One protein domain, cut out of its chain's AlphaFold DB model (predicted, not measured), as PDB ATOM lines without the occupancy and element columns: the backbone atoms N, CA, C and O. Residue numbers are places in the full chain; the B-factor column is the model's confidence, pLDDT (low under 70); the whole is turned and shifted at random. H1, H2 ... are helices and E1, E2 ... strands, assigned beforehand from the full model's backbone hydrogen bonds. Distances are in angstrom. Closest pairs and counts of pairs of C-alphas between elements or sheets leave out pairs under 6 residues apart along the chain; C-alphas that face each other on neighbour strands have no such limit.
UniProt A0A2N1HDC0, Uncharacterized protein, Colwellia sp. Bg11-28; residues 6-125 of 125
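This is residues 6 to 125 of the 125 residues of an uncharacterized protein of Colwellia sp. Bg11-28 (UniProt A0A2N1HDC0). Look for one long helix, H1, packed on one face of a long, twisted sheet of four strands, with no named helix on the other face. Three of the strands, E2, E3 and E4, are long and lie side by side, while E1 is a short strand at the edge next to E2; the length of the whole runs from the first residue of H1 to the link between E2 and E3. The printed part has 120 residues, with one named helix and then four named strands, H1 E1 E2 E3 E4; the sheet's order is E1 - E2 - E3 - E4, all antiparallel, and the class is mixed, helices and strands, in two layers. It is loose, with a radius of gyration of the C-alphas of 17.3 A, and elongated, spanning 60 by 33 by 24 A.

Begin with H1, residues 6 to 35, which is on the sheet of E1, residues 50 to 53, E2, residues 68 to 80, E3, residues 88 to 99, and E4, residues 114 to 124. Every O i to N i+4 pair in H1 is within hydrogen-bond range. Its closest C-alphas to E3 are those of Ala 24 and Gly 97, 4.1 A apart; to E4, those of Tyr 21 and Arg 116, 5.3 A. The four strands form a meander, each strand the antiparallel neighbour of the one before. In the hairpin E1 and E2, at 160 degrees, find N 52 and O 70 at 2.8 A. In the hairpin E2 and E3, at 165 degrees, N 73 and O 94 are 2.8 A apart. In the hairpin E3 and E4, at 166 degrees, N 95 and O 118 are 2.8 A apart. The edge strands E1 and E4 are apart.

Find C-alpha 6 at (-36.833, 57.831, -54.826); from there H1 runs 42.7 A to C-alpha 35. E1 begins at C-alpha 50 and ends at C-alpha 53. Find C-alpha 68 at (-21.547, 40.990, -49.293), where E2 begins its 37.1 A. E3 measures 35.8 A from C-alpha 88 to C-alpha 99, and E4 measures 32.6 A, ending at C-alpha 124, (-24.440, 24.517, -23.859).

The C-alphas farthest apart are those of Thr 6 and Pro 84, at 60.8 A. The printed part has no cut and ends at residue 125, the chain's last. The links H1 to E1, E1 to E2 and E3 to E4 are long, 14 residues each; E2 to E3 is short, 7 residues. The mean pLDDT of the printed part is 75.8; look for low values, under 70, among them at residues 6 to 10, 45 to 50, 55 to 61, 83 to 86 and 101 to 112.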
ATOM      1  N   THR A   6     -37.006  58.574 -56.086       58.38
ATOM      2  CA  THR A   6     -36.833  57.831 -54.826       58.38
ATOM      3  C   THR A   6     -37.324  56.383 -54.864       58.38
ATOM      4  O   THR A   6     -36.871  55.574 -54.066       58.38
ATOM      5  N   GLY A   7     -38.237  56.010 -55.768       61.00
ATOM      6  CA  GLY A   7     -38.838  54.666 -55.768       61.00
ATOM      7  C   GLY A   7     -37.842  53.542 -56.084       61.00
ATOM      8  O   GLY A   7     -37.815  52.524 -55.398       61.00
ATOM      9  N   SER A   8     -36.984  53.746 -57.089       65.75
ATOM     10  CA  SER A   8     -35.953  52.770 -57.472       65.75
ATOM     11  C   SER A   8     -34.810  52.708 -56.454       65.75
ATOM     12  O   SER A   8     -34.294  51.626 -56.178       65.75
ATOM     13  N   GLU A   9     -34.460  53.838 -55.838       66.44
ATOM     14  CA  GLU A   9     -33.449  53.908 -54.777       66.44
ATOM     15  C   GLU A   9     -33.926  53.221 -53.490       66.44
ATOM     16  O   GLU A   9     -33.162  52.474 -52.880       66.44
ATOM     17  N   ILE A  10     -35.196  53.404 -53.109       69.06
ATOM     18  CA  ILE A  10     -35.812  52.717 -51.963       69.06
ATOM     19  C   ILE A  10     -35.856  51.207 -52.215       69.06
ATOM     20  O   ILE A  10     -35.364  50.451 -51.382       69.06
ATOM     21  N   ALA A  11     -36.327  50.767 -53.386       73.56
ATOM     22  CA  ALA A  11     -36.350  49.343 -53.727       73.56
ATOM     23  C   ALA A  11     -34.937  48.730 -53.737       73.56
ATOM     24  O   ALA A  11     -34.718  47.632 -53.226       73.56
ATOM     25  N   SER A  12     -33.945  49.462 -54.255       74.62
ATOM     26  CA  SER A  12     -32.541  49.030 -54.237       74.62
ATOM     27  C   SER A  12     -31.999  48.929 -52.809       74.62
ATOM     28  O   SER A  12     -31.290  47.979 -52.478       74.62
ATOM     29  N   LYS A  13     -32.373  49.866 -51.930       78.69
ATOM     30  CA  LYS A  13     -32.006  49.843 -50.511       78.69
ATOM     31  C   LYS A  13     -32.632  48.654 -49.781       78.69
ATOM     32  O   LYS A  13     -31.929  47.991 -49.026       78.69
ATOM     33  N   GLU A  14     -33.903  48.348 -50.020       82.69
ATOM     34  CA  GLU A  14     -34.595  47.203 -49.408       82.69
ATOM     35  C   GLU A  14     -33.983  45.861 -49.831       82.69
ATOM     36  O   GLU A  14     -33.814  44.957 -49.006       82.69
ATOM     37  N   ILE A  15     -33.573  45.741 -51.095       84.81
ATOM     38  CA  ILE A  15     -32.859  44.558 -51.584       84.81
ATOM     39  C   ILE A  15     -31.506  44.422 -50.873       84.81
ATOM     40  O   ILE A  15     -31.184  43.340 -50.384       84.81
ATOM     41  N   LEU A  16     -30.730  45.504 -50.748       83.44
ATOM     42  CA  LEU A  16     -29.445  45.493 -50.031       83.44
ATOM     43  C   LEU A  16     -29.608  45.180 -48.536       83.44
ATOM     44  O   LEU A  16     -28.787  44.480 -47.940       83.44
ATOM     45  N   ASP A  17     -30.680  45.669 -47.919       85.38
ATOM     46  CA  ASP A  17     -31.027  45.369 -46.530       85.38
ATOM     47  C   ASP A  17     -31.361  43.888 -46.347       85.38
ATOM     48  O   ASP A  17     -30.896  43.259 -45.397       85.38
ATOM     49  N   THR A  18     -32.117  43.316 -47.282       87.50
ATOM     50  CA  THR A  18     -32.461  41.891 -47.264       87.50
ATOM     51  C   THR A  18     -31.216  41.032 -47.466       87.50
ATOM     52  O   THR A  18     -30.995  40.085 -46.713       87.50
ATOM     53  N   ARG A  19     -30.344  41.398 -48.413       87.25
ATOM     54  CA  ARG A  19     -29.076  40.692 -48.654       87.25
ATOM     55  C   ARG A  19     -28.148  40.747 -47.447       87.25
ATOM     56  O   ARG A  19     -27.645  39.711 -47.030       87.25
ATOM     57  N   SER A  20     -27.977  41.917 -46.833       86.38
ATOM     58  CA  SER A  20     -27.128  42.062 -45.638       86.38
ATOM     59  C   SER A  20     -27.680  41.298 -44.435       86.38
ATOM     60  O   SER A  20     -26.910  40.745 -43.650       86.38
ATOM     61  N   TYR A  21     -29.004  41.188 -44.314       89.00
ATOM     62  CA  TYR A  21     -29.635  40.328 -43.315       89.00
ATOM     63  C   TYR A  21     -29.411  38.834 -43.598       89.00
ATOM     64  O   TYR A  21     -29.104  38.071 -42.681       89.00
ATOM     65  N   MET A  22     -29.526  38.402 -44.855       88.31
ATOM     66  CA  MET A  22     -29.244  37.016 -45.240       88.31
ATOM     67  C   MET A  22     -27.765  36.665 -45.048       88.31
ATOM     68  O   MET A  22     -27.476  35.617 -44.484       88.31
ATOM     69  N   ALA A  23     -26.845  37.565 -45.406       87.00
ATOM     70  CA  ALA A  23     -25.409  37.437 -45.160       87.00
ATOM     71  C   ALA A  23     -25.112  37.211 -43.668       87.00
ATOM     72  O   ALA A  23     -24.442  36.248 -43.293       87.00
ATOM     73  N   ALA A  24     -25.687  38.053 -42.802       89.12
ATOM     74  CA  ALA A  24     -25.544  37.913 -41.357       89.12
ATOM     75  C   ALA A  24     -26.076  36.557 -40.856       89.12
ATOM     76  O   ALA A  24     -25.417  35.897 -40.052       89.12
ATOM     77  N   ASN A  25     -27.235  36.108 -41.349       90.44
ATOM     78  CA  ASN A  25     -27.810  34.813 -40.971       90.44
ATOM     79  C   ASN A  25     -26.970  33.621 -41.442       90.44
ATOM     80  O   ASN A  25     -26.813  32.664 -40.688       90.44
ATOM     81  N   SER A  26     -26.422  33.670 -42.653       87.81
ATOM     82  CA  SER A  26     -25.573  32.602 -43.190       87.81
ATOM     83  C   SER A  26     -24.297  32.436 -42.366       87.81
ATOM     84  O   SER A  26     -23.982  31.328 -41.935       87.81
ATOM     85  N   ALA A  27     -23.605  33.540 -42.069       86.38
ATOM     86  CA  ALA A  27     -22.421  33.510 -41.210       86.38
ATOM     87  C   ALA A  27     -22.757  33.035 -39.790       86.38
ATOM     88  O   ALA A  27     -22.014  32.262 -39.191       86.38
ATOM     89  N   MET A  28     -23.927  33.423 -39.276       87.56
ATOM     90  CA  MET A  28     -24.403  32.968 -37.974       87.56
ATOM     91  C   MET A  28     -24.614  31.451 -37.924       87.56
ATOM     92  O   MET A  28     -24.244  30.802 -36.948       87.56
ATOM     93  N   GLN A  29     -25.203  30.869 -38.970       88.00
ATOM     94  CA  GLN A  29     -25.392  29.420 -39.055       88.00
ATOM     95  C   GLN A  29     -24.054  28.679 -39.114       88.00
ATOM     96  O   GLN A  29     -23.909  27.657 -38.444       88.00
ATOM     97  N   ALA A  30     -23.079  29.202 -39.862       84.38
ATOM     98  CA  ALA A  30     -21.730  28.643 -39.906       84.38
ATOM     99  C   ALA A  30     -21.072  28.662 -38.516       84.38
ATOM    100  O   ALA A  30     -20.591  27.632 -38.042       84.38
ATOM    101  N   GLU A  31     -21.148  29.793 -37.813       84.81
ATOM    102  CA  GLU A  31     -20.585  29.934 -36.468       84.81
ATOM    103  C   GLU A  31     -21.257  28.994 -35.457       84.81
ATOM    104  O   GLU A  31     -20.589  28.362 -34.640       84.81
ATOM    105  N   LEU A  32     -22.580  28.826 -35.537       85.12
ATOM    106  CA  LEU A  32     -23.310  27.895 -34.674       85.12
ATOM    107  C   LEU A  32     -22.928  26.431 -34.928       85.12
ATOM    108  O   LEU A  32     -22.883  25.656 -33.974       85.12
ATOM    109  N   GLN A  33     -22.618  26.044 -36.169       85.44
ATOM    110  CA  GLN A  33     -22.107  24.700 -36.469       85.44
ATOM    111  C   GLN A  33     -20.704  24.469 -35.892       85.44
ATOM    112  O   GLN A  33     -20.401  23.361 -35.448       85.44
ATOM    113  N   ILE A  34     -19.864  25.508 -35.864       82.81
ATOM    114  CA  ILE A  34     -18.528  25.459 -35.253       82.81
ATOM    115  C   ILE A  34     -18.633  25.407 -33.723       82.81
ATOM    116  O   ILE A  34     -17.884  24.672 -33.078       82.81
ATOM    117  N   LEU A  35     -19.570  26.160 -33.138       83.31
ATOM    118  CA  LEU A  35     -19.766  26.235 -31.691       83.31
ATOM    119  C   LEU A  35     -20.447  24.984 -31.115       83.31
ATOM    120  O   LEU A  35     -20.104  24.547 -30.015       83.31
ATOM    121  N   PHE A  36     -21.377  24.384 -31.863       85.12
ATOM    122  CA  PHE A  36     -22.118  23.181 -31.466       85.12
ATOM    123  C   PHE A  36     -21.919  22.015 -32.453       85.12
ATOM    124  O   PHE A  36     -22.871  21.583 -33.110       85.12
ATOM    125  N   PRO A  37     -20.701  21.458 -32.568       81.44
ATOM    126  CA  PRO A  37     -20.461  20.318 -33.435       81.44
ATOM    127  C   PRO A  37     -21.040  19.030 -32.827       81.44
ATOM    128  O   PRO A  37     -21.012  18.812 -31.619       81.44
ATOM    129  N   LEU A  38     -21.532  18.125 -33.680       76.94
ATOM    130  CA  LEU A  38     -22.268  16.915 -33.267       76.94
ATOM    131  C   LEU A  38     -21.449  15.904 -32.440       76.94
ATOM    132  O   LEU A  38     -22.027  14.985 -31.861       76.94
ATOM    133  N   ARG A  39     -20.112  15.992 -32.451       69.31
ATOM    134  CA  ARG A  39     -19.219  14.980 -31.850       69.31
ATOM    135  C   ARG A  39     -17.992  15.544 -31.130       69.31
ATOM    136  O   ARG A  39     -17.186  14.762 -30.635       69.31
ATOM    137  N   THR A  40     -17.819  16.861 -31.089       75.12
ATOM    138  CA  THR A  40     -16.640  17.507 -30.492       75.12
ATOM    139  C   THR A  40     -17.055  18.706 -29.644       75.12
ATOM    140  O   THR A  40     -18.225  19.072 -29.577       75.12
ATOM    141  N   THR A  41     -16.100  19.305 -28.942       73.69
ATOM    142  CA  THR A  41     -16.318  20.556 -28.216       73.69
ATOM    143  C   THR A  41     -15.988  21.718 -29.148       73.69
ATOM    144  O   THR A  41     -14.836  21.867 -29.549       73.69
ATOM    145  N   GLY A  42     -16.991  22.522 -29.507       70.44
ATOM    146  CA  GLY A  42     -16.773  23.762 -30.246       70.44
ATOM    147  C   GLY A  42     -16.061  24.798 -29.378       70.44
ATOM    148  O   GLY A  42     -16.323  24.902 -28.175       70.44
ATOM    149  N   VAL A  43     -15.138  25.547 -29.978       72.75
ATOM    150  CA  VAL A  43     -14.386  26.606 -29.297       72.75
ATOM    151  C   VAL A  43     -14.908  27.949 -29.784       72.75
ATOM    152  O   VAL A  43     -14.807  28.275 -30.960       72.75
ATOM    153  N   CYS A  44     -15.453  28.727 -28.855       76.00
ATOM    154  CA  CYS A  44     -15.836  30.112 -29.081       76.00
ATOM    155  C   CYS A  44     -14.578  30.983 -29.020       76.00
ATOM    156  O   CYS A  44     -13.928  31.039 -27.973       76.00
ATOM    157  N   ASN A  45     -14.203  31.629 -30.124       68.25
ATOM    158  CA  ASN A  45     -13.029  32.494 -30.152       68.25
ATOM    159  C   ASN A  45     -13.438  33.972 -30.162       68.25
ATOM    160  O   ASN A  45     -13.624  34.565 -31.218       68.25
ATOM    161  N   ALA A  46     -13.519  34.570 -28.972       65.31
ATOM    162  CA  ALA A  46     -13.860  35.985 -28.776       65.31
ATOM    163  C   ALA A  46     -12.880  36.968 -29.423       65.31
ATOM    164  O   ALA A  46     -13.226  38.116 -29.691       65.31
ATOM    165  N   THR A  47     -11.649  36.526 -29.692       59.34
ATOM    166  CA  THR A  47     -10.596  37.404 -30.222       59.34
ATOM    167  C   THR A  47     -10.581  37.420 -31.749       59.34
ATOM    168  O   THR A  47     -10.129  38.391 -32.354       59.34
ATOM    169  N   ASN A  48     -11.093  36.365 -32.386       61.50
ATOM    170  CA  ASN A  48     -11.109  36.260 -33.836       61.50
ATOM    171  C   ASN A  48     -12.477  36.673 -34.367       61.50
ATOM    172  O   ASN A  48     -13.454  35.940 -34.244       61.50
ATOM    173  N   VAL A  49     -12.520  37.838 -35.012       69.44
ATOM    174  CA  VAL A  49     -13.633  38.186 -35.893       69.44
ATOM    175  C   VAL A  49     -13.538  37.260 -37.103       69.44
ATOM    176  O   VAL A  49     -12.635  37.423 -37.926       69.44
ATOM    177  N   ALA A  50     -14.420  36.267 -37.205       68.62
ATOM    178  CA  ALA A  50     -14.447  35.427 -38.394       68.62
ATOM    179  C   ALA A  50     -15.057  36.248 -39.534       68.62
ATOM    180  O   ALA A  50     -16.210  36.681 -39.470       68.62
ATOM    181  N   SER A  51     -14.229  36.520 -40.541       75.88
ATOM    182  CA  SER A  51     -14.641  37.198 -41.763       75.88
ATOM    183  C   SER A  51     -15.079  36.144 -42.765       75.88
ATOM    184  O   SER A  51     -14.275  35.317 -43.197       75.88
ATOM    185  N   TYR A  52     -16.352  36.183 -43.125       72.38
ATOM    186  CA  TYR A  52     -16.927  35.411 -44.209       72.38
ATOM    187  C   TYR A  52     -17.028  36.336 -45.409       72.38
ATOM    188  O   TYR A  52     -17.902  37.204 -45.478       72.38
ATOM    189  N   ASP A  53     -16.089  36.156 -46.326       69.69
ATOM    190  CA  ASP A  53     -16.240  36.661 -47.675       69.69
ATOM    191  C   ASP A  53     -17.151  35.679 -48.422       69.69
ATOM    192  O   ASP A  53     -16.864  34.480 -48.474       69.69
ATOM    193  N   PHE A  54     -18.296  36.155 -48.915       70.62
ATOM    194  CA  PHE A  54     -19.224  35.319 -49.683       70.62
ATOM    195  C   PHE A  54     -18.784  35.153 -51.146       70.62
ATOM    196  O   PHE A  54     -19.560  34.658 -51.970       70.62
ATOM    197  N   GLN A  55     -17.530  35.484 -51.451       65.25
ATOM    198  CA  GLN A  55     -16.812  34.998 -52.619       65.25
ATOM    199  C   GLN A  55     -16.560  33.488 -52.510       65.25
ATOM    200  O   GLN A  55     -16.060  32.956 -51.517       65.25
ATOM    201  N   THR A  56     -16.919  32.754 -53.555       56.50
ATOM    202  CA  THR A  56     -16.546  31.348 -53.701       56.50
ATOM    203  C   THR A  56     -15.039  31.220 -53.919       56.50
ATOM    204  O   THR A  56     -14.351  32.146 -54.340       56.50
ATOM    205  N   VAL A  57     -14.517  30.012 -53.705       54.34
ATOM    206  CA  VAL A  57     -13.099  29.645 -53.888       54.34
ATOM    207  C   VAL A  57     -12.551  29.893 -55.306       54.34
ATOM    208  O   VAL A  57     -11.347  29.775 -55.520       54.34
ATOM    209  N   ILE A  58     -13.420  30.211 -56.272       54.91
ATOM    210  CA  ILE A  58     -13.092  30.486 -57.679       54.91
ATOM    211  C   ILE A  58     -13.135  32.004 -57.969       54.91
ATOM    212  O   ILE A  58     -12.906  32.429 -59.096       54.91
ATOM    213  N   GLY A  59     -13.402  32.838 -56.956       56.47
ATOM    214  CA  GLY A  59     -13.593  34.282 -57.113       56.47
ATOM    215  C   GLY A  59     -14.972  34.672 -57.657       56.47
ATOM    216  O   GLY A  59     -15.205  35.849 -57.900       56.47
ATOM    217  N   ASP A  60     -15.883  33.709 -57.836       58.12
ATOM    218  CA  ASP A  60     -17.285  33.976 -58.168       58.12
ATOM    219  C   ASP A  60     -18.079  34.210 -56.883       58.12
ATOM    220  O   ASP A  60     -17.950  33.434 -55.946       58.12
ATOM    221  N   ASP A  61     -18.938  35.213 -56.807       62.97
ATOM    222  CA  ASP A  61     -19.790  35.413 -55.631       62.97
ATOM    223  C   ASP A  61     -20.881  34.334 -55.508       62.97
ATOM    224  O   ASP A  61     -21.430  33.849 -56.505       62.97
ATOM    225  N   ILE A  62     -21.271  33.990 -54.273       70.88
ATOM    226  CA  ILE A  62     -22.458  33.157 -54.043       70.88
ATOM    227  C   ILE A  62     -23.685  33.865 -54.649       70.88
ATOM    228  O   ILE A  62     -23.966  35.017 -54.294       70.88
ATOM    229  N   PRO A  63     -24.476  33.189 -55.508       70.19
ATOM    230  CA  PRO A  63     -25.633  33.801 -56.148       70.19
ATOM    231  C   PRO A  63     -26.592  34.433 -55.132       70.19
ATOM    232  O   PRO A  63     -27.214  33.745 -54.326       70.19
ATOM    233  N   GLY A  64     -26.725  35.761 -55.185       67.69
ATOM    234  CA  GLY A  64     -27.599  36.543 -54.299       67.69
ATOM    235  C   GLY A  64     -26.889  37.244 -53.134       67.69
ATOM    236  O   GLY A  64     -27.504  38.102 -52.503       67.69
ATOM    237  N   LEU A  65     -25.608  36.948 -52.902       72.44
ATOM    238  CA  LEU A  65     -24.742  37.552 -51.879       72.44
ATOM    239  C   LEU A  65     -23.542  38.296 -52.498       72.44
ATOM    240  O   LEU A  65     -22.522  38.475 -51.846       72.44
ATOM    241  N   TYR A  66     -23.689  38.748 -53.747       72.25
ATOM    242  CA  TYR A  66     -22.717  39.601 -54.435       72.25
ATOM    243  C   TYR A  66     -22.382  40.845 -53.609       72.25
ATOM    244  O   TYR A  66     -23.303  41.488 -53.084       72.25
ATOM    245  N   ASP A  67     -21.091  41.186 -53.536       74.31
ATOM    246  CA  ASP A  67     -20.569  42.320 -52.761       74.31
ATOM    247  C   ASP A  67     -21.072  42.326 -51.304       74.31
ATOM    248  O   ASP A  67     -21.414  43.380 -50.751       74.31
ATOM    249  N   CYS A  68     -21.187  41.141 -50.693       78.81
ATOM    250  CA  CYS A  68     -21.547  40.990 -49.293       78.81
ATOM    251  C   CYS A  68     -20.409  40.367 -48.488       78.81
ATOM    252  O   CYS A  68     -19.840  39.345 -48.854       78.81
ATOM    253  N   GLU A  69     -20.178  40.926 -47.309       82.88
ATOM    254  CA  GLU A  69     -19.262  40.408 -46.301       82.88
ATOM    255  C   GLU A  69     -20.037  40.184 -45.007       82.88
ATOM    256  O   GLU A  69     -20.923  40.975 -44.656       82.88
ATOM    257  N   ALA A  70     -19.699  39.149 -44.247       85.44
ATOM    258  CA  ALA A  70     -20.193  39.000 -42.887       85.44
ATOM    259  C   ALA A  70     -19.065  38.796 -41.886       85.44
ATOM    260  O   ALA A  70     -18.059  38.156 -42.158       85.44
ATOM    261  N   PHE A  71     -19.271  39.340 -40.695       86.19
ATOM    262  CA  PHE A  71     -18.330  39.280 -39.591       86.19
ATOM    263  C   PHE A  71     -19.044  38.678 -38.392       86.19
ATOM    264  O   PHE A  71     -20.067  39.227 -37.978       86.19
ATOM    265  N   THR A  72     -18.526  37.593 -37.824       86.44
ATOM    266  CA  THR A  72     -19.052  37.033 -36.571       86.44
ATOM    267  C   THR A  72     -18.067  37.237 -35.432       86.44
ATOM    268  O   THR A  72     -16.850  37.193 -35.613       86.44
ATOM    269  N   THR A  73     -18.604  37.468 -34.240       86.44
ATOM    270  CA  THR A  73     -17.869  37.416 -32.977       86.44
ATOM    271  C   THR A  73     -18.612  36.501 -32.019       86.44
ATOM    272  O   THR A  73     -19.845  36.505 -31.973       86.44
ATOM    273  N   CYS A  74     -17.867  35.702 -31.263       86.31
ATOM    274  CA  CYS A  74     -18.415  34.775 -30.285       86.31
ATOM    275  C   CYS A  74     -17.809  35.072 -28.914       86.31
ATOM    276  O   CYS A  74     -16.614  34.888 -28.727       86.31
ATOM    277  N   ASP A  75     -18.631  35.455 -27.941       87.38
ATOM    278  CA  ASP A  75     -18.208  35.743 -26.572       87.38
ATOM    279  C   ASP A  75     -18.829  34.749 -25.586       87.38
ATOM    280  O   ASP A  75     -20.050  34.603 -25.517       87.38
ATOM    281  N   ASN A  76     -18.007  34.087 -24.766       84.50
ATOM    282  CA  ASN A  76     -18.502  33.381 -23.582       84.50
ATOM    283  C   ASN A  76     -18.582  34.377 -22.422       84.50
ATOM    284  O   ASN A  76     -17.554  34.772 -21.877       84.50
ATOM    285  N   TYR A  77     -19.793  34.810 -22.071       82.06
ATOM    286  CA  TYR A  77     -19.971  35.846 -21.049       82.06
ATOM    287  C   TYR A  77     -20.231  35.278 -19.651       82.06
ATOM    288  O   TYR A  77     -20.032  35.981 -18.663       82.06
ATOM    289  N   TYR A  78     -20.700  34.030 -19.554       82.44
ATOM    290  CA  TYR A  78     -20.990  33.388 -18.278       82.44
ATOM    291  C   TYR A  78     -20.810  31.873 -18.374       82.44
ATOM    292  O   TYR A  78     -21.227  31.236 -19.344       82.44
ATOM    293  N   SER A  79     -20.193  31.294 -17.349       80.69
ATOM    294  CA  SER A  79     -20.067  29.850 -17.177       80.69
ATOM    295  C   SER A  79     -20.559  29.497 -15.780       80.69
ATOM    296  O   SER A  79     -19.934  29.873 -14.789       80.69
ATOM    297  N   ASP A  80     -21.689  28.803 -15.713       79.06
ATOM    298  CA  ASP A  80     -22.234  28.300 -14.462       79.06
ATOM    299  C   ASP A  80     -21.459  27.045 -14.049       79.06
ATOM    300  O   ASP A  80     -21.476  26.025 -14.744       79.06
ATOM    301  N   THR A  81     -20.746  27.153 -12.929       77.00
ATOM    302  CA  THR A  81     -19.975  26.060 -12.318       77.00
ATOM    303  C   THR A  81     -20.604  25.568 -11.015       77.00
ATOM    304  O   THR A  81     -20.098  24.618 -10.423       77.00
ATOM    305  N   GLU A  82     -21.720  26.167 -10.585       71.56
ATOM    306  CA  GLU A  82     -22.420  25.813  -9.342       71.56
ATOM    307  C   GLU A  82     -23.152  24.469  -9.465       71.56
ATOM    308  O   GLU A  82     -23.503  23.853  -8.460       71.56
ATOM    309  N   ASN A  83     -23.380  23.988 -10.691       65.19
ATOM    310  CA  ASN A  83     -24.029  22.710 -10.936       65.19
ATOM    311  C   ASN A  83     -22.990  21.567 -11.024       65.19
ATOM    312  O   ASN A  83     -22.274  21.459 -12.022       65.19
ATOM    313  N   PRO A  84     -22.917  20.662 -10.025       63.16
ATOM    314  CA  PRO A  84     -21.901  19.605  -9.964       63.16
ATOM    315  C   PRO A  84     -22.075  18.499 -11.019       63.16
ATOM    316  O   PRO A  84     -21.226  17.613 -11.112       63.16
ATOM    317  N   LEU A  85     -23.165  18.519 -11.797       64.50
ATOM    318  CA  LEU A  85     -23.472  17.514 -12.822       64.50
ATOM    319  C   LEU A  85     -23.253  18.011 -14.260       64.50
ATOM    320  O   LEU A  85     -23.096  17.178 -15.152       64.50
ATOM    321  N   ALA A  86     -23.238  19.327 -14.503       66.25
ATOM    322  CA  ALA A  86     -23.044  19.901 -15.835       66.25
ATOM    323  C   ALA A  86     -22.593  21.368 -15.759       66.25
ATOM    324  O   ALA A  86     -23.274  22.198 -15.161       66.25
ATOM    325  N   VAL A  87     -21.474  21.699 -16.412       74.81
ATOM    326  CA  VAL A  87     -21.014  23.089 -16.564       74.81
ATOM    327  C   VAL A  87     -21.807  23.744 -17.694       74.81
ATOM    328  O   VAL A  87     -21.612  23.396 -18.861       74.81
ATOM    329  N   ILE A  88     -22.679  24.701 -17.364       80.75
ATOM    330  CA  ILE A  88     -23.508  25.397 -18.360       80.75
ATOM    331  C   ILE A  88     -22.740  26.607 -18.881       80.75
ATOM    332  O   ILE A  88     -22.423  27.531 -18.133       80.75
ATOM    333  N   GLN A  89     -22.464  26.627 -20.182       83.50
ATOM    334  CA  GLN A  89     -21.734  27.721 -20.822       83.50
ATOM    335  C   GLN A  89     -22.692  28.585 -21.639       83.50
ATOM    336  O   GLN A  89     -23.403  28.073 -22.508       83.50
ATOM    337  N   TYR A  90     -22.698  29.889 -21.370       84.69
ATOM    338  CA  TYR A  90     -23.511  30.870 -22.077       84.69
ATOM    339  C   TYR A  90     -22.651  31.637 -23.073       84.69
ATOM    340  O   TYR A  90     -21.627  32.231 -22.727       84.69
ATOM    341  N   TYR A  91     -23.105  31.637 -24.319       86.31
ATOM    342  CA  TYR A  91     -22.436  32.274 -25.437       86.31
ATOM    343  C   TYR A  91     -23.321  33.369 -26.009       86.31
ATOM    344  O   TYR A  91     -24.527  33.189 -26.192       86.31
ATOM    345  N   ARG A  92     -22.702  34.499 -26.325       88.38
ATOM    346  CA  ARG A  92     -23.287  35.579 -27.102       88.38
ATOM    347  C   ARG A  92     -22.564  35.628 -28.429       88.38
ATOM    348  O   ARG A  92     -21.363  35.858 -28.483       88.38
ATOM    349  N   LEU A  93     -23.313  35.410 -29.491       88.25
ATOM    350  CA  LEU A  93     -22.801  35.457 -30.844       88.25
ATOM    351  C   LEU A  93     -23.397  36.675 -31.534       88.25
ATOM    352  O   LEU A  93     -24.614  36.884 -31.497       88.25
ATOM    353  N   VAL A  94     -22.543  37.480 -32.150       89.62
ATOM    354  CA  VAL A  94     -22.942  38.662 -32.910       89.62
ATOM    355  C   VAL A  94     -22.465  38.475 -34.338       89.62
ATOM    356  O   VAL A  94     -21.274  38.332 -34.578       89.62
ATOM    357  N   SER A  95     -23.392  38.486 -35.287       88.75
ATOM    358  CA  SER A  95     -23.113  38.418 -36.717       88.75
ATOM    359  C   SER A  95     -23.498  39.732 -37.379       88.75
ATOM    360  O   SER A  95     -24.615  40.219 -37.204       88.75
ATOM    361  N   LYS A  96     -22.594  40.323 -38.153       89.25
ATOM    362  CA  LYS A  96     -22.823  41.562 -38.893       89.25
ATOM    363  C   LYS A  96     -22.593  41.328 -40.374       89.25
ATOM    364  O   LYS A  96     -21.451  41.215 -40.801       89.25
ATOM    365  N   GLY A  97     -23.671  41.334 -41.147       87.38
ATOM    366  CA  GLY A  97     -23.629  41.322 -42.605       87.38
ATOM    367  C   GLY A  97     -23.586  42.742 -43.154       87.38
ATOM    368  O   GLY A  97     -24.293  43.633 -42.668       87.38
ATOM    369  N   LYS A  98     -22.756  42.969 -44.163       85.38
ATOM    370  CA  LYS A  98     -22.634  44.218 -44.912       85.38
ATOM    371  C   LYS A  98     -22.742  43.892 -46.390       85.38
ATOM    372  O   LYS A  98     -22.090  42.961 -46.829       85.38
ATOM    373  N   CYS A  99     -23.537  44.655 -47.128       82.19
ATOM    374  CA  CYS A  99     -23.631  44.522 -48.578       82.19
ATOM    375  C   CYS A  99     -23.574  45.894 -49.252       82.19
ATOM    376  O   CYS A  99     -24.152  46.868 -48.743       82.19
ATOM    377  N   GLY A 100     -22.886  45.958 -50.389       75.56
ATOM    378  CA  GLY A 100     -22.781  47.133 -51.252       75.56
ATOM    379  C   GLY A 100     -23.484  46.945 -52.598       75.56
ATOM    380  O   GLY A 100     -23.890  45.850 -52.963       75.56
ATOM    381  N   SER A 101     -23.648  48.043 -53.339       65.12
ATOM    382  CA  SER A 101     -24.119  48.016 -54.732       65.12
ATOM    383  C   SER A 101     -22.991  47.833 -55.766       65.12
ATOM    384  O   SER A 101     -23.300  47.776 -56.952       65.12
ATOM    385  N   CYS A 102     -21.723  47.797 -55.327       58.12
ATOM    386  CA  CYS A 102     -20.490  47.563 -56.096       58.12
ATOM    387  C   CYS A 102     -19.347  47.150 -55.138       58.12
ATOM    388  O   CYS A 102     -19.493  47.332 -53.922       58.12
ATOM    389  N   SER A 103     -18.197  46.740 -55.704       55.78
ATOM    390  CA  SER A 103     -16.918  46.473 -55.019       55.78
ATOM    391  C   SER A 103     -16.695  47.397 -53.816       55.78
ATOM    392  O   SER A 103     -16.604  48.623 -53.948       55.78
ATOM    393  N   MET A 104     -16.659  46.793 -52.624       57.00
ATOM    394  CA  MET A 104     -16.619  47.457 -51.318       57.00
ATOM    395  C   MET A 104     -15.243  48.069 -50.991       57.00
ATOM    396  O   MET A 104     -14.738  47.919 -49.883       57.00
ATOM    397  N   GLU A 105     -14.662  48.831 -51.918       55.81
ATOM    398  CA  GLU A 105     -13.437  49.593 -51.667       55.81
ATOM    399  C   GLU A 105     -13.611  50.558 -50.479       55.81
ATOM    400  O   GLU A 105     -14.686  51.144 -50.243       55.81
ATOM    401  N   ILE A 106     -12.532  50.705 -49.705       52.50
ATOM    402  CA  ILE A 106     -12.531  51.329 -48.373       52.50
ATOM    403  C   ILE A 106     -12.964  52.810 -48.409       52.50
ATOM    404  O   ILE A 106     -13.542  53.296 -47.436       52.50
ATOM    405  N   ASP A 107     -12.830  53.475 -49.564       53.53
ATOM    406  CA  ASP A 107     -13.045  54.920 -49.751       53.53
ATOM    407  C   ASP A 107     -14.152  55.302 -50.753       53.53
ATOM    408  O   ASP A 107     -14.300  56.468 -51.139       53.53
ATOM    409  N   SER A 108     -14.988  54.352 -51.168       52.84
ATOM    410  CA  SER A 108     -16.063  54.642 -52.119       52.84
ATOM    411  C   SER A 108     -17.212  55.442 -51.483       52.84
ATOM    412  O   SER A 108     -18.100  54.892 -50.829       52.84
ATOM    413  N   LYS A 109     -17.221  56.762 -51.720       52.75
ATOM    414  CA  LYS A 109     -18.268  57.712 -51.277       52.75
ATOM    415  C   LYS A 109     -19.593  57.599 -52.047       52.75
ATOM    416  O   LYS A 109     -20.573  58.216 -51.643       52.75
ATOM    417  N   SER A 110     -19.626  56.836 -53.141       51.66
ATOM    418  CA  SER A 110     -20.797  56.660 -54.014       51.66
ATOM    419  C   SER A 110     -21.509  55.312 -53.849       51.66
ATOM    420  O   SER A 110     -22.403  55.009 -54.635       51.66
ATOM    421  N   ILE A 111     -21.124  54.485 -52.869       61.44
ATOM    422  CA  ILE A 111     -21.738  53.165 -52.661       61.44
ATOM    423  C   ILE A 111     -22.827  53.260 -51.596       61.44
ATOM    424  O   ILE A 111     -22.579  53.680 -50.462       61.44
ATOM    425  N   VAL A 112     -24.028  52.800 -51.942       63.00
ATOM    426  CA  VAL A 112     -25.098  52.574 -50.968       63.00
ATOM    427  C   VAL A 112     -24.718  51.342 -50.155       63.00
ATOM    428  O   VAL A 112     -24.828  50.213 -50.625       63.00
ATOM    429  N   LYS A 113     -24.227  51.561 -48.932       71.62
ATOM    430  CA  LYS A 113     -23.877  50.481 -48.002       71.62
ATOM    431  C   LYS A 113     -25.071  50.183 -47.104       71.62
ATOM    432  O   LYS A 113     -25.650  51.086 -46.496       71.62
ATOM    433  N   SER A 114     -25.432  48.909 -47.001       79.81
ATOM    434  CA  SER A 114     -26.331  48.438 -45.956       79.81
ATOM    435  C   SER A 114     -25.619  47.475 -45.030       79.81
ATOM    436  O   SER A 114     -24.814  46.658 -45.468       79.81
ATOM    437  N   SER A 115     -25.914  47.581 -43.739       83.44
ATOM    438  CA  SER A 115     -25.416  46.644 -42.748       83.44
ATOM    439  C   SER A 115     -26.520  46.246 -41.790       83.44
ATOM    440  O   SER A 115     -27.236  47.113 -41.276       83.44
ATOM    441  N   ARG A 116     -26.608  44.952 -41.504       87.38
ATOM    442  CA  ARG A 116     -27.536  44.381 -40.533       87.38
ATOM    443  C   ARG A 116     -26.748  43.547 -39.536       87.38
ATOM    444  O   ARG A 116     -25.847  42.803 -39.912       87.38
ATOM    445  N   THR A 117     -27.088  43.711 -38.265       88.50
ATOM    446  CA  THR A 117     -26.476  42.971 -37.164       88.50
ATOM    447  C   THR A 117     -27.531  42.072 -36.543       88.50
ATOM    448  O   THR A 117     -28.648  42.518 -36.282       88.50
ATOM    449  N   ILE A 118     -27.168  40.819 -36.312       90.12
ATOM    450  CA  ILE A 118     -27.971  39.800 -35.652       90.12
ATOM    451  C   ILE A 118     -27.202  39.368 -34.413       90.12
ATOM    452  O   ILE A 118     -25.998  39.140 -34.474       90.12
ATOM    453  N   GLN A 119     -27.899  39.263 -33.292       90.88
ATOM    454  CA  GLN A 119     -27.342  38.732 -32.059       90.88
ATOM    455  C   GLN A 119     -28.164  37.521 -31.641       90.88
ATOM    456  O   GLN A 119     -29.393  37.590 -31.610       90.88
ATOM    457  N   VAL A 120     -27.486  36.429 -31.305       88.31
ATOM    458  CA  VAL A 120     -28.115  35.234 -30.741       88.31
ATOM    459  C   VAL A 120     -27.396  34.871 -29.458       88.31
ATOM    460  O   VAL A 120     -26.170  34.947 -29.357       88.31
ATOM    461  N   GLU A 121     -28.182  34.457 -28.478       87.38
ATOM    462  CA  GLU A 121     -27.674  33.906 -27.235       87.38
ATOM    463  C   GLU A 121     -27.938  32.404 -27.241       87.38
ATOM    464  O   GLU A 121     -29.061  31.953 -27.476       87.38
ATOM    465  N   ALA A 122     -26.881  31.632 -27.031       84.62
ATOM    466  CA  ALA A 122     -26.929  30.182 -27.032       84.62
ATOM    467  C   ALA A 122     -26.334  29.646 -25.730       84.62
ATOM    468  O   ALA A 122     -25.426  30.244 -25.152       84.62
ATOM    469  N   ARG A 123     -26.843  28.504 -25.269       83.31
ATOM    470  CA  ARG A 123     -26.326  27.817 -24.081       83.31
ATOM    471  C   ARG A 123     -25.924  26.395 -24.427       83.31
ATOM    472  O   ARG A 123     -26.636  25.726 -25.176       83.31
ATOM    473  N   ARG A 124     -24.824  25.930 -23.842       77.19
ATOM    474  CA  ARG A 124     -24.440  24.517 -23.859       77.19
ATOM    475  C   ARG A 124     -24.813  23.871 -22.531       77.19
ATOM    476  O   ARG A 124     -24.530  24.455 -21.487       77.19
ATOM    477  N   LEU A 125     -25.470  22.714 -22.615       74.44
ATOM    478  CA  LEU A 125     -25.835  21.853 -21.488       74.44
ATOM    479  C   LEU A 125     -24.806  20.733 -21.314       74.44
ATOM    480  O   LEU A 125     -24.190  20.353 -22.339       74.44
TER     481      LEU A 125